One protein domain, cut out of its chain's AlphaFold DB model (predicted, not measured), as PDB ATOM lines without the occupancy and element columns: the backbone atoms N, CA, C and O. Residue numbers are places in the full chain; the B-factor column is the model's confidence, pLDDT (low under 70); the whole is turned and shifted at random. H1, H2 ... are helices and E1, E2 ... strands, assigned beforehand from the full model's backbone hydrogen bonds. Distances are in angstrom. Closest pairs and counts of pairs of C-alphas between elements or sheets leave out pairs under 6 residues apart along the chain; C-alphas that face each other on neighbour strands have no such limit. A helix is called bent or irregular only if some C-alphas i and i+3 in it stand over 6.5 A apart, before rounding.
ATOM      1  N   PHE A   3     -58.981  14.198  97.355       80.69
ATOM      2  CA  PHE A   3     -59.210  14.156  98.788       80.69
ATOM      3  C   PHE A   3     -60.702  13.945  99.040       80.69
ATOM      4  O   PHE A   3     -61.485  14.897  99.050       80.69
ATOM      5  N   PHE A   4     -61.090  12.690  99.256       79.44
ATOM      6  CA  PHE A   4     -62.472  12.347  99.566       79.44
ATOM      7  C   PHE A   4     -62.794  12.616 101.044       79.44
ATOM      8  O   PHE A   4     -62.187  12.031 101.944       79.44
ATOM      9  N   MET A   5     -63.759  13.495 101.301       80.75
ATOM     10  CA  MET A   5     -64.152  13.942 102.636       80.75
ATOM     11  C   MET A   5     -65.433  13.226 103.070       80.75
ATOM     12  O   MET A   5     -66.426  13.221 102.352       80.75
ATOM     13  N   VAL A   6     -65.423  12.636 104.267       82.62
ATOM     14  CA  VAL A   6     -66.589  11.983 104.902       82.62
ATOM     15  C   VAL A   6     -67.188  12.869 105.992       82.62
ATOM     16  O   VAL A   6     -67.400  12.470 107.137       82.62
ATOM     17  N   GLU A   7     -67.408  14.127 105.638       85.12
ATOM     18  CA  GLU A   7     -67.670  15.218 106.567       85.12
ATOM     19  C   GLU A   7     -69.002  15.085 107.317       85.12
ATOM     20  O   GLU A   7     -69.128  15.570 108.439       85.12
ATOM     21  N   LEU A   8     -69.979  14.390 106.726       87.38
ATOM     22  CA  LEU A   8     -71.346  14.284 107.248       87.38
ATOM     23  C   LEU A   8     -71.459  13.520 108.571       87.38
ATOM     24  O   LEU A   8     -72.452  13.666 109.278       87.38
ATOM     25  N   PHE A   9     -70.479  12.683 108.910       87.69
ATOM     26  CA  PHE A   9     -70.557  11.836 110.103       87.69
ATOM     27  C   PHE A   9     -69.863  12.446 111.319       87.69
ATOM     28  O   PHE A   9     -70.101  12.011 112.442       87.69
ATOM     29  N   VAL A  10     -69.011  13.457 111.127       86.69
ATOM     30  CA  VAL A  10     -68.088  13.944 112.166       86.69
ATOM     31  C   VAL A  10     -68.832  14.465 113.399       86.69
ATOM     32  O   VAL A  10     -68.383  14.231 114.527       86.69
ATOM     33  N   GLU A  11     -69.988  15.103 113.214       87.38
ATOM     34  CA  GLU A  11     -70.839  15.535 114.324       87.38
ATOM     35  C   GLU A  11     -71.373  14.347 115.125       87.38
ATOM     36  O   GLU A  11     -71.288  14.334 116.353       87.38
ATOM     37  N   ARG A  12     -71.846  13.296 114.452       88.12
ATOM     38  CA  ARG A  12     -72.366  12.106 115.131       88.12
ATOM     39  C   ARG A  12     -71.269  11.313 115.841       88.12
ATOM     40  O   ARG A  12     -71.494  10.781 116.923       88.12
ATOM     41  N   LEU A  13     -70.077  11.273 115.248       88.00
ATOM     42  CA  LEU A  13     -68.919  10.555 115.773       88.00
ATOM     43  C   LEU A  13     -68.291  11.257 116.980       88.00
ATOM     44  O   LEU A  13     -67.934  10.602 117.958       88.00
ATOM     45  N   ASN A  14     -68.122  12.579 116.910       85.19
ATOM     46  CA  ASN A  14     -67.240  13.324 117.817       85.19
ATOM     47  C   ASN A  14     -67.897  14.562 118.452       85.19
ATOM     48  O   ASN A  14     -67.269  15.228 119.274       85.19
ATOM     49  N   ARG A  15     -69.147  14.882 118.087       87.56
ATOM     50  CA  ARG A  15     -69.893  16.085 118.512       87.56
ATOM     51  C   ARG A  15     -69.251  17.415 118.122       87.56
ATOM     52  O   ARG A  15     -69.528  18.442 118.744       87.56
ATOM     53  N   ASN A  16     -68.437  17.407 117.066       84.12
ATOM     54  CA  ASN A  16     -68.048  18.645 116.398       84.12
ATOM     55  C   ASN A  16     -69.255  19.194 115.642       84.12
ATOM     56  O   ASN A  16     -69.774  18.469 114.797       84.12
ATOM     57  N   PRO A  17     -69.687  20.435 115.908       87.56
ATOM     58  CA  PRO A  17     -70.768  21.055 115.153       87.56
ATOM     59  C   PRO A  17     -70.499  20.999 113.647       87.56
ATOM     60  O   PRO A  17     -69.380  21.301 113.218       87.56
ATOM     61  N   GLN A  18     -71.508  20.655 112.840       85.88
ATOM     62  CA  GLN A  18     -71.349  20.593 111.383       85.88
ATOM     63  C   GLN A  18     -70.832  21.914 110.793       85.88
ATOM     64  O   GLN A  18     -70.032  21.890 109.865       85.88
ATOM     65  N   GLU A  19     -71.192  23.064 111.366       88.94
ATOM     66  CA  GLU A  19     -70.668  24.377 110.959       88.94
ATOM     67  C   GLU A  19     -69.134  24.479 111.048       88.94
ATOM     68  O   GLU A  19     -68.492  25.071 110.178       88.94
ATOM     69  N   HIS A  20     -68.516  23.857 112.057       82.25
ATOM     70  CA  HIS A  20     -67.061  23.829 112.199       82.25
ATOM     71  C   HIS A  20     -66.430  22.918 111.148       82.25
ATOM     72  O   HIS A  20     -65.376  23.235 110.599       82.25
ATOM     73  N   VAL A  21     -67.090  21.799 110.849       83.75
ATOM     74  CA  VAL A  21     -66.651  20.855 109.819       83.75
ATOM     75  C   VAL A  21     -66.752  21.497 108.433       83.75
ATOM     76  O   VAL A  21     -65.806  21.428 107.656       83.75
ATOM     77  N   ASP A  22     -67.847  22.194 108.142       86.06
ATOM     78  CA  ASP A  22     -68.059  22.904 106.880       86.06
ATOM     79  C   ASP A  22     -67.043  24.048 106.716       86.06
ATOM     80  O   ASP A  22     -66.461  24.225 105.643       86.06
ATOM     81  N   SER A  23     -66.750  24.774 107.801       83.50
ATOM     82  CA  SER A  23     -65.679  25.777 107.840       83.50
ATOM     83  C   SER A  23     -64.300  25.164 107.576       83.50
ATOM     84  O   SER A  23     -63.496  25.747 106.843       83.50
ATOM     85  N   TYR A  24     -64.021  23.982 108.133       84.12
ATOM     86  CA  TYR A  24     -62.787  23.245 107.871       84.12
ATOM     87  C   TYR A  24     -62.682  22.819 106.402       84.12
ATOM     88  O   TYR A  24     -61.666  23.097 105.773       84.12
ATOM     89  N   VAL A  25     -63.730  22.212 105.832       84.62
ATOM     90  CA  VAL A  25     -63.763  21.786 104.420       84.62
ATOM     91  C   VAL A  25     -63.523  22.975 103.491       84.62
ATOM     92  O   VAL A  25     -62.702  22.889 102.578       84.62
ATOM     93  N   LYS A  26     -64.180  24.113 103.749       87.25
ATOM     94  CA  LYS A  26     -63.973  25.343 102.978       87.25
ATOM     95  C   LYS A  26     -62.506  25.783 103.000       87.25
ATOM     96  O   LYS A  26     -61.914  25.989 101.945       87.25
ATOM     97  N   GLN A  27     -61.909  25.890 104.183       83.50
ATOM     98  CA  GLN A  27     -60.521  26.341 104.332       83.50
ATOM     99  C   GLN A  27     -59.511  25.339 103.774       83.50
ATOM    100  O   GLN A  27     -58.485  25.728 103.225       83.50
ATOM    101  N   PHE A  28     -59.797  24.045 103.893       85.81
ATOM    102  CA  PHE A  28     -58.989  23.006 103.275       85.81
ATOM    103  C   PHE A  28     -58.968  23.166 101.751       85.81
ATOM    104  O   PHE A  28     -57.897  23.132 101.152       85.81
ATOM    105  N   ASN A  29     -60.117  23.446 101.131       87.31
ATOM    106  CA  ASN A  29     -60.196  23.713  99.695       87.31
ATOM    107  C   ASN A  29     -59.429  24.979  99.291       87.31
ATOM    108  O   ASN A  29     -58.692  24.948  98.308       87.31
ATOM    109  N   GLU A  30     -59.527  26.055 100.076       87.69
ATOM    110  CA  GLU A  30     -58.728  27.272  99.866       87.69
ATOM    111  C   GLU A  30     -57.219  26.970  99.931       87.69
ATOM    112  O   GLU A  30     -56.444  27.486  99.125       87.69
ATOM    113  N   LEU A  31     -56.779  26.103 100.852       85.00
ATOM    114  CA  LEU A  31     -55.384  25.659 100.925       85.00
ATOM    115  C   LEU A  31     -54.988  24.832  99.700       85.00
ATOM    116  O   LEU A  31     -53.938  25.096  99.114       85.00
ATOM    117  N   LEU A  32     -55.808  23.858  99.292       87.31
ATOM    118  CA  LEU A  32     -55.540  23.047  98.102       87.31
ATOM    119  C   LEU A  32     -55.391  23.912  96.851       87.31
ATOM    120  O   LEU A  32     -54.485  23.666  96.054       87.31
ATOM    121  N   GLU A  33     -56.221  24.943  96.693       87.69
ATOM    122  CA  GLU A  33     -56.123  25.895  95.587       87.69
ATOM    123  C   GLU A  33     -54.780  26.635  95.594       87.69
ATOM    124  O   GLU A  33     -54.118  26.737  94.560       87.69
ATOM    125  N   GLN A  34     -54.321  27.100  96.760       84.88
ATOM    126  CA  GLN A  34     -53.020  27.766  96.867       84.88
ATOM    127  C   GLN A  34     -51.859  26.817  96.579       84.88
ATOM    128  O   GLN A  34     -50.976  27.158  95.796       84.88
ATOM    129  N   PHE A  35     -51.861  25.620  97.169       84.56
ATOM    130  CA  PHE A  35     -50.800  24.642  96.937       84.56
ATOM    131  C   PHE A  35     -50.761  24.162  95.486       84.56
ATOM    132  O   PHE A  35     -49.676  23.917  94.962       84.56
ATOM    133  N   SER A  36     -51.911  24.101  94.811       87.25
ATOM    134  CA  SER A  36     -51.995  23.710  93.399       87.25
ATOM    135  C   SER A  36     -51.193  24.630  92.473       87.25
ATOM    136  O   SER A  36     -50.724  24.170  91.437       87.25
ATOM    137  N   LYS A  37     -50.957  25.894  92.855       87.69
ATOM    138  CA  LYS A  37     -50.122  26.841  92.088       87.69
ATOM    139  C   LYS A  37     -48.650  26.429  92.015       87.69
ATOM    140  O   LYS A  37     -47.943  26.859  91.111       87.69
ATOM    141  N   PHE A  38     -48.195  25.616  92.964       88.12
ATOM    142  CA  PHE A  38     -46.810  25.152  93.063       88.12
ATOM    143  C   PHE A  38     -46.626  23.725  92.531       88.12
ATOM    144  O   PHE A  38     -45.527  23.178  92.610       88.12
ATOM    145  N   LEU A  39     -47.689  23.098  92.017       86.50
ATOM    146  CA  LEU A  39     -47.617  21.747  91.479       86.50
ATOM    147  C   LEU A  39     -47.204  21.746  90.002       86.50
ATOM    148  O   LEU A  39     -47.548  22.664  89.254       86.50
ATOM    149  N   PRO A  40     -46.531  20.677  89.546       91.38
ATOM    150  CA  PRO A  40     -46.374  20.402  88.126       91.38
ATOM    151  C   PRO A  40     -47.736  20.373  87.401       91.38
ATOM    152  O   PRO A  40     -48.704  19.864  87.971       91.38
ATOM    153  N   PRO A  41     -47.835  20.816  86.131       88.62
ATOM    154  CA  PRO A  41     -49.110  20.895  85.400       88.62
ATOM    155  C   PRO A  41     -49.890  19.572  85.288       88.62
ATOM    156  O   PRO A  41     -51.102  19.572  85.072       88.62
ATOM    157  N   ASN A  42     -49.200  18.436  85.419       90.38
ATOM    158  CA  ASN A  42     -49.775  17.094  85.372       90.38
ATOM    159  C   ASN A  42     -50.280  16.582  86.735       90.38
ATOM    160  O   ASN A  42     -50.812  15.475  86.800       90.38
ATOM    161  N   ILE A  43     -50.133  17.355  87.816       86.75
ATOM    162  CA  ILE A  43     -50.653  17.021  89.143       86.75
ATOM    163  C   ILE A  43     -51.724  18.042  89.518       86.75
ATOM    164  O   ILE A  43     -51.497  19.245  89.511       86.75
ATOM    165  N   LYS A  44     -52.906  17.545  89.885       86.06
ATOM    166  CA  LYS A  44     -54.013  18.364  90.385       86.06
ATOM    167  C   LYS A  44     -54.485  17.837  91.724       86.06
ATOM    168  O   LYS A  44     -54.580  16.616  91.902       86.06
ATOM    169  N   PHE A  45     -54.808  18.743  92.634       86.81
ATOM    170  CA  PHE A  45     -55.600  18.426  93.812       86.81
ATOM    171  C   PHE A  45     -57.073  18.668  93.505       86.81
ATOM    172  O   PHE A  45     -57.436  19.680  92.914       86.81
ATOM    173  N   ILE A  46     -57.901  17.702  93.876       84.94
ATOM    174  CA  ILE A  46     -59.358  17.785  93.847       84.94
ATOM    175  C   ILE A  46     -59.825  17.379  95.242       84.94
ATOM    176  O   ILE A  46     -59.144  16.604  95.912       84.94
ATOM    177  N   SER A  47     -60.942  17.928  95.695       85.69
ATOM    178  CA  SER A  47     -61.627  17.455  96.888       85.69
ATOM    179  C   SER A  47     -63.066  17.106  96.545       85.69
ATOM    180  O   SER A  47     -63.786  17.886  95.914       85.69
ATOM    181  N   THR A  48     -63.483  15.926  96.981       86.44
ATOM    182  CA  THR A  48     -64.836  15.417  96.779       86.44
ATOM    183  C   THR A  48     -65.482  15.236  98.143       86.44
ATOM    184  O   THR A  48     -64.955  14.526  98.995       86.44
ATOM    185  N   ASN A  49     -66.626  15.873  98.369       85.62
ATOM    186  CA  ASN A  49     -67.360  15.740  99.627       85.62
ATOM    187  C   ASN A  49     -68.402  14.632  99.526       85.62
ATOM    188  O   ASN A  49     -69.087  14.515  98.511       85.62
ATOM    189  N   LEU A  50     -68.616  13.893 100.610       84.94
ATOM    190  CA  LEU A  50     -69.622  12.838 100.664       84.94
ATOM    191  C   LEU A  50     -71.025  13.360 100.324       84.94
ATOM    192  O   LEU A  50     -71.798  12.674  99.654       84.94
ATOM    193  N   ARG A  51     -71.347  14.601 100.713       87.25
ATOM    194  CA  ARG A  51     -72.635  15.228 100.379       87.25
ATOM    195  C   ARG A  51     -72.911  15.393  98.883       87.25
ATOM    196  O   ARG A  51     -74.057  15.641  98.523       87.25
ATOM    197  N   SER A  52     -71.905  15.264  98.013       88.31
ATOM    198  CA  SER A  52     -72.132  15.241  96.562       88.31
ATOM    199  C   SER A  52     -72.691  13.900  96.074       88.31
ATOM    200  O   SER A  52     -73.210  13.840  94.967       88.31
ATOM    201  N   GLN A  53     -72.565  12.837  96.874       86.38
ATOM    202  CA  GLN A  53     -72.975  11.469  96.532       86.38
ATOM    203  C   GLN A  53     -74.261  11.044  97.251       86.38
ATOM    204  O   GLN A  53     -74.987  10.172  96.779       86.38
ATOM    205  N   ILE A  54     -74.554  11.639  98.409       87.25
ATOM    206  CA  ILE A  54     -75.716  11.288  99.227       87.25
ATOM    207  C   ILE A  54     -76.220  12.493 100.022       87.25
ATOM    208  O   ILE A  54     -75.449  13.321 100.502       87.25
ATOM    209  N   SER A  55     -77.537  12.571 100.226       89.31
ATOM    210  CA  SER A  55     -78.104  13.554 101.150       89.31
ATOM    211  C   SER A  55     -77.695  13.265 102.600       89.31
ATOM    212  O   SER A  55     -77.693  12.115 103.042       89.31
ATOM    213  N   GLN A  56     -77.452  14.315 103.387       88.25
ATOM    214  CA  GLN A  56     -77.149  14.180 104.816       88.25
ATOM    215  C   GLN A  56     -78.211  13.371 105.567       88.25
ATOM    216  O   GLN A  56     -77.872  12.506 106.368       88.25
ATOM    217  N   LYS A  57     -79.495  13.590 105.267       90.62
ATOM    218  CA  LYS A  57     -80.599  12.856 105.898       90.62
ATOM    219  C   LYS A  57     -80.476  11.345 105.695       90.62
ATOM    220  O   LYS A  57     -80.637  10.590 106.648       90.62
ATOM    221  N   GLU A  58     -80.203  10.908 104.469       88.88
ATOM    222  CA  GLU A  58     -80.080   9.481 104.158       88.88
ATOM    223  C   GLU A  58     -78.793   8.888 104.746       88.88
ATOM    224  O   GLU A  58     -78.830   7.797 105.311       88.88
ATOM    225  N   ALA A  59     -77.678   9.625 104.706       87.44
ATOM    226  CA  ALA A  59     -76.418   9.188 105.308       87.44
ATOM    227  C   ALA A  59     -76.561   8.969 106.825       87.44
ATOM    228  O   ALA A  59     -76.183   7.918 107.344       87.44
ATOM    229  N   ILE A  60     -77.167   9.928 107.531       88.94
ATOM    230  CA  ILE A  60     -77.402   9.835 108.977       88.94
ATOM    231  C   ILE A  60     -78.405   8.729 109.310       88.94
ATOM    232  O   ILE A  60     -78.162   7.955 110.230       88.94
ATOM    233  N   LYS A  61     -79.482   8.576 108.529       90.19
ATOM    234  CA  LYS A  61     -80.452   7.487 108.719       90.19
ATOM    235  C   LYS A  61     -79.787   6.109 108.653       90.19
ATOM    236  O   LYS A  61     -80.093   5.241 109.471       90.19
ATOM    237  N   ARG A  62     -78.885   5.900 107.688       88.06
ATOM    238  CA  ARG A  62     -78.122   4.648 107.553       88.06
ATOM    239  C   ARG A  62     -77.224   4.406 108.762       88.06
ATOM    240  O   ARG A  62     -77.231   3.306 109.308       88.06
ATOM    241  N   LEU A  63     -76.517   5.442 109.214       89.25
ATOM    242  CA  LEU A  63     -75.676   5.369 110.406       89.25
ATOM    243  C   LEU A  63     -76.496   5.023 111.661       89.25
ATOM    244  O   LEU A  63     -76.139   4.099 112.388       89.25
ATOM    245  N   ASP A  64     -77.607   5.724 111.900       91.31
ATOM    246  CA  ASP A  64     -78.440   5.533 113.092       91.31
ATOM    247  C   ASP A  64     -79.080   4.137 113.136       91.31
ATOM    248  O   ASP A  64     -79.131   3.530 114.207       91.31
ATOM    249  N   LYS A  65     -79.494   3.580 111.986       91.12
ATOM    250  CA  LYS A  65     -79.966   2.188 111.912       91.12
ATOM    251  C   LYS A  65     -78.917   1.229 112.482       91.12
ATOM    252  O   LYS A  65     -79.245   0.368 113.294       91.12
ATOM    253  N   LYS A  66     -77.650   1.401 112.099       89.62
ATOM    254  CA  LYS A  66     -76.579   0.520 112.567       89.62
ATOM    255  C   LYS A  66     -76.208   0.749 114.023       89.62
ATOM    256  O   LYS A  66     -75.922  -0.206 114.738       89.62
ATOM    257  N   VAL A  67     -76.226   2.002 114.471       93.38
ATOM    258  CA  VAL A  67     -76.043   2.333 115.888       93.38
ATOM    259  C   VAL A  67     -77.054   1.574 116.748       93.38
ATOM    260  O   VAL A  67     -76.677   1.060 117.799       93.38
ATOM    261  N   GLU A  68     -78.303   1.460 116.296       93.69
ATOM    262  CA  GLU A  68     -79.337   0.712 117.012       93.69
ATOM    263  C   GLU A  68     -79.065  -0.801 117.028       93.69
ATOM    264  O   GLU A  68     -79.106  -1.423 118.088       93.69
ATOM    265  N   GLU A  69     -78.678  -1.394 115.895       92.00
ATOM    266  CA  GLU A  69     -78.274  -2.810 115.829       92.00
ATOM    267  C   GLU A  69     -77.087  -3.121 116.767       92.00
ATOM    268  O   GLU A  69     -77.089  -4.107 117.509       92.00
ATOM    269  N   LEU A  70     -76.070  -2.253 116.778       92.88
ATOM    270  CA  LEU A  70     -74.898  -2.395 117.644       92.88
ATOM    271  C   LEU A  70     -75.249  -2.202 119.123       92.88
ATOM    272  O   LEU A  70     -74.660  -2.849 119.988       92.88
ATOM    273  N   ARG A  71     -76.219  -1.337 119.434       95.56
ATOM    274  CA  ARG A  71     -76.687  -1.121 120.807       95.56
ATOM    275  C   ARG A  71     -77.288  -2.393 121.398       95.56
ATOM    276  O   ARG A  71     -76.996  -2.708 122.548       95.56
ATOM    277  N   GLN A  72     -78.067  -3.139 120.617       95.44
ATOM    278  CA  GLN A  72     -78.726  -4.377 121.060       95.44
ATOM    279  C   GLN A  72     -77.737  -5.494 121.417       95.44
ATOM    280  O   GLN A  72     -78.030  -6.355 122.247       95.44
ATOM    281  N   THR A  73     -76.551  -5.472 120.813       94.19
ATOM    282  CA  THR A  73     -75.503  -6.483 121.016       94.19
ATOM    283  C   THR A  73     -74.349  -5.983 121.883       94.19
ATOM    284  O   THR A  73     -73.449  -6.756 122.208       94.19
ATOM    285  N   TRP A  74     -74.379  -4.721 122.324       95.50
ATOM    286  CA  TRP A  74     -73.287  -4.093 123.067       95.50
ATOM    287  C   TRP A  74     -72.876  -4.899 124.298       95.50
ATOM    288  O   TRP A  74     -71.697  -5.194 124.481       95.50
ATOM    289  N   ASP A  75     -73.838  -5.312 125.125       95.75
ATOM    290  CA  ASP A  75     -73.543  -6.014 126.376       95.75
ATOM    291  C   ASP A  75     -73.055  -7.452 126.191       95.75
ATOM    292  O   ASP A  75     -72.472  -8.022 127.115       95.75
ATOM    293  N   GLN A  76     -73.217  -7.999 124.985       96.44
ATOM    294  CA  GLN A  76     -72.700  -9.310 124.595       96.44
ATOM    295  C   GLN A  76     -71.206  -9.244 124.242       96.44
ATOM    296  O   GLN A  76     -70.530 -10.273 124.217       96.44
ATOM    297  N   LEU A  77     -70.662  -8.045 124.000       94.25
ATOM    298  CA  LEU A  77     -69.246  -7.869 123.699       94.25
ATOM    299  C   LEU A  77     -68.368  -8.159 124.931       94.25
ATOM    300  O   LEU A  77     -68.706  -7.752 126.059       94.25
ATOM    301  N   PRO A  78     -67.177  -8.759 124.728       97.44
ATOM    302  CA  PRO A  78     -66.181  -8.895 125.781       97.44
ATOM    303  C   PRO A  78     -65.925  -7.556 126.480       97.44
ATOM    304  O   PRO A  78     -65.811  -6.507 125.843       97.44
ATOM    305  N   LYS A  79     -65.804  -7.579 127.814       96.56
ATOM    306  CA  LYS A  79     -65.605  -6.365 128.629       96.56
ATOM    307  C   LYS A  79     -64.432  -5.514 128.122       96.56
ATOM    308  O   LYS A  79     -64.577  -4.303 127.977       96.56
ATOM    309  N   LYS A  80     -63.312  -6.160 127.784       95.19
ATOM    310  CA  LYS A  80     -62.110  -5.509 127.242       95.19
ATOM    311  C   LYS A  80     -62.398  -4.718 125.959       95.19
ATOM    312  O   LYS A  80     -61.883  -3.615 125.795       95.19
ATOM    313  N   ASP A  81     -63.240  -5.249 125.075       92.06
ATOM    314  CA  ASP A  81     -63.564  -4.606 123.799       92.06
ATOM    315  C   ASP A  81     -64.462  -3.387 124.010       92.06
ATOM    316  O   ASP A  81     -64.211  -2.326 123.432       92.06
ATOM    317  N   ARG A  82     -65.461  -3.501 124.896       95.12
ATOM    318  CA  ARG A  82     -66.301  -2.365 125.308       95.12
ATOM    319  C   ARG A  82     -65.468  -1.245 125.920       95.12
ATOM    320  O   ARG A  82     -65.606  -0.086 125.531       95.12
ATOM    321  N   GLU A  83     -64.573  -1.584 126.846       94.38
ATOM    322  CA  GLU A  83     -63.682  -0.621 127.501       94.38
ATOM    323  C   GLU A  83     -62.758   0.076 126.500       94.38
ATOM    324  O   GLU A  83     -62.609   1.299 126.547       94.38
ATOM    325  N   TYR A  84     -62.190  -0.670 125.550       88.12
ATOM    326  CA  TYR A  84     -61.362  -0.103 124.490       88.12
ATOM    327  C   TYR A  84     -62.151   0.861 123.592       88.12
ATOM    328  O   TYR A  84     -61.696   1.977 123.322       88.12
ATOM    329  N   LYS A  85     -63.356   0.476 123.157       90.56
ATOM    330  CA  LYS A  85     -64.237   1.322 122.337       90.56
ATOM    331  C   LYS A  85     -64.618   2.614 123.070       90.56
ATOM    332  O   LYS A  85     -64.463   3.696 122.504       90.56
ATOM    333  N   LEU A  86     -64.999   2.524 124.346       93.81
ATOM    334  CA  LEU A  86     -65.296   3.690 125.186       93.81
ATOM    335  C   LEU A  86     -64.067   4.580 125.407       93.81
ATOM    336  O   LEU A  86     -64.183   5.802 125.374       93.81
ATOM    337  N   LEU A  87     -62.880   3.998 125.603       87.62
ATOM    338  CA  LEU A  87     -61.636   4.758 125.736       87.62
ATOM    339  C   LEU A  87     -61.334   5.571 124.471       87.62
ATOM    340  O   LEU A  87     -60.916   6.725 124.573       87.62
ATOM    341  N   ARG A  88     -61.557   4.998 123.282       83.81
ATOM    342  CA  ARG A  88     -61.422   5.734 122.014       83.81
ATOM    343  C   ARG A  88     -62.427   6.881 121.926       83.81
ATOM    344  O   ARG A  88     -62.019   7.991 121.597       83.81
ATOM    345  N   ALA A  89     -63.696   6.650 122.261       87.44
ATOM    346  CA  ALA A  89     -64.714   7.704 122.261       87.44
ATOM    347  C   ALA A  89     -64.340   8.857 123.211       87.44
ATOM    348  O   ALA A  89     -64.307  10.015 122.800       87.44
ATOM    349  N   LYS A  90     -63.916   8.540 124.442       87.62
ATOM    350  CA  LYS A  90     -63.460   9.516 125.453       87.62
ATOM    351  C   LYS A  90     -62.346  10.451 124.976       87.62
ATOM    352  O   LYS A  90     -62.232  11.564 125.474       87.62
ATOM    353  N   ARG A  91     -61.496  10.004 124.048       79.06
ATOM    354  CA  ARG A  91     -60.386  10.813 123.512       79.06
ATOM    355  C   ARG A  91     -60.816  11.796 122.425       79.06
ATOM    356  O   ARG A  91     -60.096  12.765 122.203       79.06
ATOM    357  N   ASN A  92     -61.924  11.519 121.738       75.25
ATOM    358  CA  ASN A  92     -62.319  12.228 120.519       75.25
ATOM    359  C   ASN A  92     -63.590  13.069 120.689       75.25
ATOM    360  O   ASN A  92     -63.767  14.046 119.968       75.25
ATOM    361  N   VAL A  93     -64.477  12.699 121.617       85.31
ATOM    362  CA  VAL A  93     -65.741  13.410 121.821       85.31
ATOM    363  C   VAL A  93     -65.526  14.736 122.534       85.31
ATOM    364  O   VAL A  93     -64.841  14.809 123.552       85.31
ATOM    365  N   ILE A  94     -66.192  15.772 122.034       84.94
ATOM    366  CA  ILE A  94     -66.343  17.039 122.743       84.94
ATOM    367  C   ILE A  94     -67.432  16.889 123.811       84.94
ATOM    368  O   ILE A  94     -68.598  16.639 123.496       84.94
ATOM    369  N   ILE A  95     -67.038  17.065 125.073       88.25
ATOM    370  CA  ILE A  95     -67.947  17.216 126.214       88.25
ATOM    371  C   ILE A  95     -68.135  18.705 126.482       88.25
ATOM    372  O   ILE A  95     -67.162  19.446 126.630       88.25
ATOM    373  N   ARG A  96     -69.391  19.138 126.515       88.88
ATOM    374  CA  ARG A  96     -69.809  20.517 126.751       88.88
ATOM    375  C   ARG A  96     -70.214  20.697 128.220       88.88
ATOM    376  O   ARG A  96     -70.536  19.713 128.886       88.88
ATOM    377  N   PRO A  97     -70.208  21.929 128.757       89.31
ATOM    378  CA  PRO A  97     -70.570  22.175 130.154       89.31
ATOM    379  C   PRO A  97     -71.956  21.638 130.552       89.31
ATOM    380  O   PRO A  97     -72.131  21.163 131.673       89.31
ATOM    381  N   GLU A  98     -72.924  21.675 129.635       92.56
ATOM    382  CA  GLU A  98     -74.294  21.192 129.829       92.56
ATOM    383  C   GLU A  98     -74.419  19.662 129.911       92.56
ATOM    384  O   GLU A  98     -75.441  19.150 130.361       92.56
ATOM    385  N   ASP A  99     -73.380  18.919 129.528       92.88
ATOM    386  CA  ASP A  99     -73.388  17.454 129.499       92.88
ATOM    387  C   ASP A  99     -73.057  16.814 130.857       92.88
ATOM    388  O   ASP A  99     -72.932  15.590 130.955       92.88
ATOM    389  N   LYS A 100     -72.870  17.625 131.903       91.62
ATOM    390  CA  LYS A 100     -72.446  17.156 133.223       91.62
ATOM    391  C   LYS A 100     -73.384  16.062 133.745       91.62
ATOM    392  O   LYS A 100     -74.579  16.286 133.926       91.62
ATOM    393  N   GLY A 101     -72.829  14.884 134.027       93.06
ATOM    394  CA  GLY A 101     -73.572  13.701 134.478       93.06
ATOM    395  C   GLY A 101     -74.120  12.806 133.357       93.06
ATOM    396  O   GLY A 101     -74.708  11.766 133.651       93.06
ATOM    397  N   GLN A 102     -73.933  13.169 132.085       94.56
ATOM    398  CA  GLN A 102     -74.339  12.382 130.909       94.56
ATOM    399  C   GLN A 102     -73.143  11.818 130.128       94.56
ATOM    400  O   GLN A 102     -73.315  11.198 129.076       94.56
ATOM    401  N   GLU A 103     -71.919  11.991 130.628       94.19
ATOM    402  CA  GLU A 103     -70.688  11.722 129.886       94.19
ATOM    403  C   GLU A 103     -70.612  10.260 129.433       94.19
ATOM    404  O   GLU A 103     -70.315   9.982 128.276       94.19
ATOM    405  N   ASN A 104     -70.957   9.309 130.308       94.75
ATOM    406  CA  ASN A 104     -70.943   7.883 129.967       94.75
ATOM    407  C   ASN A 104     -71.917   7.534 128.835       94.75
ATOM    408  O   ASN A 104     -71.577   6.731 127.966       94.75
ATOM    409  N   LYS A 105     -73.103   8.155 128.820       95.81
ATOM    410  CA  LYS A 105     -74.087   7.976 127.746       95.81
ATOM    411  C   LYS A 105     -73.541   8.523 126.429       95.81
ATOM    412  O   LYS A 105     -73.587   7.833 125.415       95.81
ATOM    413  N   ILE A 106     -72.958   9.718 126.467       96.06
ATOM    414  CA  ILE A 106     -72.354  10.371 125.303       96.06
ATOM    415  C   ILE A 106     -71.185   9.546 124.743       96.06
ATOM    416  O   ILE A 106     -71.079   9.354 123.531       96.06
ATOM    417  N   TYR A 107     -70.320   9.013 125.609       95.25
ATOM    418  CA  TYR A 107     -69.216   8.151 125.184       95.25
ATOM    419  C   TYR A 107     -69.712   6.857 124.547       95.25
ATOM    420  O   TYR A 107     -69.130   6.417 123.559       95.25
ATOM    421  N   LEU A 108     -70.778   6.261 125.084       96.31
ATOM    422  CA  LEU A 108     -71.391   5.076 124.493       96.31
ATOM    423  C   LEU A 108     -71.976   5.384 123.111       96.31
ATOM    424  O   LEU A 108     -71.698   4.659 122.162       96.31
ATOM    425  N   GLU A 109     -72.745   6.465 122.976       95.62
ATOM    426  CA  GLU A 109     -73.321   6.879 121.690       95.62
ATOM    427  C   GLU A 109     -72.244   7.109 120.627       95.62
ATOM    428  O   GLU A 109     -72.356   6.594 119.516       95.62
ATOM    429  N   SER A 110     -71.166   7.806 120.985       93.12
ATOM    430  CA  SER A 110     -70.023   8.000 120.093       93.12
ATOM    431  C   SER A 110     -69.330   6.681 119.747       93.12
ATOM    432  O   SER A 110     -69.043   6.437 118.578       93.12
ATOM    433  N   ALA A 111     -69.087   5.802 120.726       93.31
ATOM    434  CA  ALA A 111     -68.449   4.509 120.481       93.31
ATOM    435  C   ALA A 111     -69.239   3.668 119.464       93.31
ATOM    436  O   ALA A 111     -68.649   3.139 118.521       93.31
ATOM    437  N   LEU A 112     -70.564   3.611 119.622       94.56
ATOM    438  CA  LEU A 112     -71.458   2.927 118.690       94.56
ATOM    439  C   LEU A 112     -71.450   3.590 117.308       94.56
ATOM    440  O   LEU A 112     -71.405   2.888 116.305       94.56
ATOM    441  N   ALA A 113     -71.444   4.925 117.238       92.25
ATOM    442  CA  ALA A 113     -71.386   5.649 115.970       92.25
ATOM    443  C   ALA A 113     -70.066   5.402 115.216       92.25
ATOM    444  O   ALA A 113     -70.083   5.209 114.002       92.25
ATOM    445  N   HIS A 114     -68.928   5.356 115.918       88.06
ATOM    446  CA  HIS A 114     -67.618   5.029 115.331       88.06
ATOM    447  C   HIS A 114     -67.579   3.620 114.754       88.06
ATOM    448  O   HIS A 114     -67.067   3.412 113.651       88.06
ATOM    449  N   ASP A 115     -68.128   2.652 115.482       87.19
ATOM    450  CA  ASP A 115     -68.225   1.282 114.993       87.19
ATOM    451  C   ASP A 115     -69.189   1.185 113.805       87.19
ATOM    452  O   ASP A 115     -68.823   0.597 112.794       87.19
ATOM    453  N   ALA A 116     -70.360   1.826 113.884       88.38
ATOM    454  CA  ALA A 116     -71.345   1.877 112.803       88.38
ATOM    455  C   ALA A 116     -70.759   2.478 111.516       88.38
ATOM    456  O   ALA A 116     -70.921   1.921 110.431       88.38
ATOM    457  N   PHE A 117     -70.028   3.588 111.639       85.12
ATOM    458  CA  PHE A 117     -69.313   4.202 110.524       85.12
ATOM    459  C   PHE A 117     -68.273   3.243 109.928       85.12
ATOM    460  O   PHE A 117     -68.168   3.124 108.710       85.12
ATOM    461  N   SER A 118     -67.537   2.527 110.779       76.75
ATOM    462  CA  SER A 118     -66.511   1.574 110.341       76.75
ATOM    463  C   SER A 118     -67.101   0.317 109.691       76.75
ATOM    464  O   SER A 118     -66.436  -0.279 108.848       76.75
ATOM    465  N   SER A 119     -68.316  -0.093 110.072       70.06
ATOM    466  CA  SER A 119     -68.961  -1.308 109.567       70.06
ATOM    467  C   SER A 119     -69.848  -1.097 108.342       70.06
ATOM    468  O   SER A 119     -69.986  -2.031 107.574       70.06
ATOM    469  N   GLU A 120     -70.471   0.072 108.153       59.53
ATOM    470  CA  GLU A 120     -71.517   0.255 107.121       59.53
ATOM    471  C   GLU A 120     -71.213   1.349 106.096       59.53
ATOM    472  O   GLU A 120     -71.681   1.263 104.966       59.53
ATOM    473  N   ALA A 121     -70.408   2.369 106.425       56.97
ATOM    474  CA  ALA A 121     -70.124   3.438 105.456       56.97
ATOM    475  C   ALA A 121     -69.223   2.976 104.293       56.97
ATOM    476  O   ALA A 121     -68.998   3.749 103.364       56.97
ATOM    477  N   TRP A 122     -68.710   1.742 104.362       60.06
ATOM    478  CA  TRP A 122     -67.714   1.199 103.443       60.06
ATOM    479  C   TRP A 122     -67.882  -0.288 103.122       60.06
ATOM    480  O   TRP A 122     -67.014  -0.812 102.450       60.06
ATOM    481  N   ALA A 123     -68.883  -1.011 103.633       57.53
ATOM    482  CA  ALA A 123     -68.910  -2.482 103.511       57.53
ATOM    483  C   ALA A 123     -69.982  -3.029 102.560       57.53
ATOM    484  O   ALA A 123     -70.004  -4.229 102.300       57.53
ATOM    485  N   ASP A 124     -70.861  -2.170 102.047       64.44
ATOM    486  CA  ASP A 124     -71.930  -2.544 101.123       64.44
ATOM    487  C   ASP A 124     -71.595  -2.011  99.719       64.44
ATOM    488  O   ASP A 124     -71.327  -0.822  99.537       64.44
ATOM    489  N   GLU A 125     -71.583  -2.900  98.722       58.31
ATOM    490  CA  GLU A 125     -71.292  -2.579  97.315       58.31
ATOM    491  C   GLU A 125     -72.306  -1.593  96.708       58.31
ATOM    492  O   GLU A 125     -72.034  -0.961  95.690       58.31
ATOM    493  N   THR A 126     -73.471  -1.423  97.340       65.19
ATOM    494  CA  THR A 126     -74.497  -0.455  96.930       65.19
ATOM    495  C   THR A 126     -74.248   0.962  97.449       65.19
ATOM    496  O   THR A 126     -75.031   1.871  97.162       65.19
ATOM    497  N   ILE A 127     -73.178   1.179  98.221       69.06
ATOM    498  CA  ILE A 127     -72.840   2.481  98.790       69.06
ATOM    499  C   ILE A 127     -72.194   3.362  97.711       69.06
ATOM    500  O   ILE A 127     -71.067   3.095  97.298       69.06
ATOM    501  N   PRO A 128     -72.845   4.463  97.284       64.75
ATOM    502  CA  PRO A 128     -72.438   5.203  96.086       64.75
ATOM    503  C   PRO A 128     -71.083   5.917  96.202       64.75
ATOM    504  O   PRO A 128     -70.549   6.383  95.201       64.75
ATOM    505  N   TRP A 129     -70.521   6.015  97.409       72.81
ATOM    506  CA  TRP A 129     -69.208   6.614  97.664       72.81
ATOM    507  C   TRP A 129     -68.113   5.609  98.046       72.81
ATOM    508  O   TRP A 129     -66.968   6.014  98.249       72.81
ATOM    509  N   ALA A 130     -68.438   4.322  98.191       67.12
ATOM    510  CA  ALA A 130     -67.465   3.290  98.533       67.12
ATOM    511  C   ALA A 130     -66.930   2.623  97.254       67.12
ATOM    512  O   ALA A 130     -67.680   2.369  96.320       67.12
ATOM    513  N   PHE A 131     -65.624   2.336  97.222       61.44
ATOM    514  CA  PHE A 131     -64.966   1.518  96.187       61.44
ATOM    515  C   PHE A 131     -65.210   1.936  94.729       61.44
ATOM    516  O   PHE A 131     -65.404   1.094  93.849       61.44
ATOM    517  N   VAL A 132     -65.142   3.236  94.440       61.84
ATOM    518  CA  VAL A 132     -65.120   3.707  93.049       61.84
ATOM    519  C   VAL A 132     -63.901   3.101  92.335       61.84
ATOM    520  O   VAL A 132     -62.815   3.014  92.915       61.84
ATOM    521  N   LYS A 133     -64.082   2.661  91.082       55.81
ATOM    522  CA  LYS A 133     -63.010   2.106  90.241       55.81
ATOM    523  C   LYS A 133     -61.804   3.062  90.261       55.81
ATOM    524  O   LYS A 133     -61.973   4.255  90.035       55.81
ATOM    525  N   ASP A 134     -60.623   2.529  90.578       57.97
ATOM    526  CA  ASP A 134     -59.336   3.244  90.697       57.97
ATOM    527  C   ASP A 134     -59.123   4.093  91.972       57.97
ATOM    528  O   ASP A 134     -58.136   4.826  92.079       57.97
ATOM    529  N   MET A 135     -59.987   3.970  92.987       62.81
ATOM    530  CA  MET A 135     -59.753   4.606  94.287       62.81
ATOM    531  C   MET A 135     -58.594   3.922  95.032       62.81
ATOM    532  O   MET A 135     -58.667   2.742  95.370       62.81
ATOM    533  N   LEU A 136     -57.540   4.684  95.345       57.25
ATOM    534  CA  LEU A 136     -56.508   4.306  96.315       57.25
ATOM    535  C   LEU A 136     -56.891   4.872  97.690       57.25
ATOM    536  O   LEU A 136     -56.638   6.050  97.958       57.25
TER     537      LEU A 136
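AT A GLANCE: This is residues 3 to 136 of the 214 residues of an uncharacterized protein of Microgenomates group bacterium GW2011_GWA2_44_7 (UniProt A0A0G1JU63). A cluster of crossed helices makes one end of the domain: H5 runs through it, with H1, H3 and H4 packed on it. From this cluster an arm made of H2 and the short strand pair E1 and E2 reaches away, and residues 37 to 43 stick out at its tip. The printed part has 134 residues, with five named helices and two named strands in the order E1, H1, H2, E2, H3, H4, H5; the two-stranded sheet is parallel and the class is mostly helix. The whole is only just loose, close to compact, with a radius of gyration of the C-alphas of 17.5 A and spans of 54 by 38 by 28 A.

HOW THE PARTS SIT: E1, residues 3 to 5, and E2, residues 46 to 49, are parallel neighbours at 13 degrees, with N 3 and O 46 2.8 A apart and N 48 and O 3 3.1 A apart, both within hydrogen-bond range. With H1, residues 7 to 14, and H2, residues 18 to 36, they form a strand-helix-strand unit, two parallel strands with helices between them along the chain, whose crossover is right-handed. The closest C-alphas of H2 and E2, those of Asn 29 and Ser 47, are 7.0 A apart. H2 touches H1 with residues 18 to 25 alone, closest at the C-alphas of Glu 11 and Gln 18, 5.9 A, at a steep tilt of 49 degrees, opposite ways. H5, residues 103 to 120, touches H1, closest at the C-alphas of Leu 13 and Ser 110, 5.1 A. H3, residues 56 to 76, touches H5 with residues 62 to 71 alone, closest at the C-alphas of Val 67 and Leu 112, 5.4 A. H4, residues 79 to 92, touches H5 about perpendicular at 82 degrees, closest at the C-alphas of Ala 89 and Ala 111, 5.2 A. H2 is apart from H3, H4 and H5. In H2 and H5 every O i to N i+4 pair is within hydrogen-bond range; the counts are 2 of 4 in H1, 14 of 17 in H3 and 9 of 10 in H4.

IN THESE COORDINATES: E1 begins at C-alpha 3 (-59.210, 14.156, 98.788) and is 6.3 A long; E2 is 10.1 A. H2 measures 26.6 A, H4 20.5 A and H1 11.4 A. H3, 31.0 A, begins at C-alpha 56 (-77.149, 14.180, 104.816) and has a kink of 28 degrees near residue 70. H1 and H3 are irregular: C-alphas 8 and 11 are 7.2 A apart, and C-alphas 72 and 75 are 7.6 A apart. H5, 25.5 A, ends at C-alpha 120 (-71.517, 0.255, 107.121).

THE WHOLE: The two C-alphas farthest apart, those of Pro 41 and Gly 101, are 55.3 A apart. The printed part has no cut, and no link between named elements is long. Residues 121 to 136 hold no named element. The mean pLDDT of the printed part is 85.2; residues 120 to 128 and 130 to 136 are under 70.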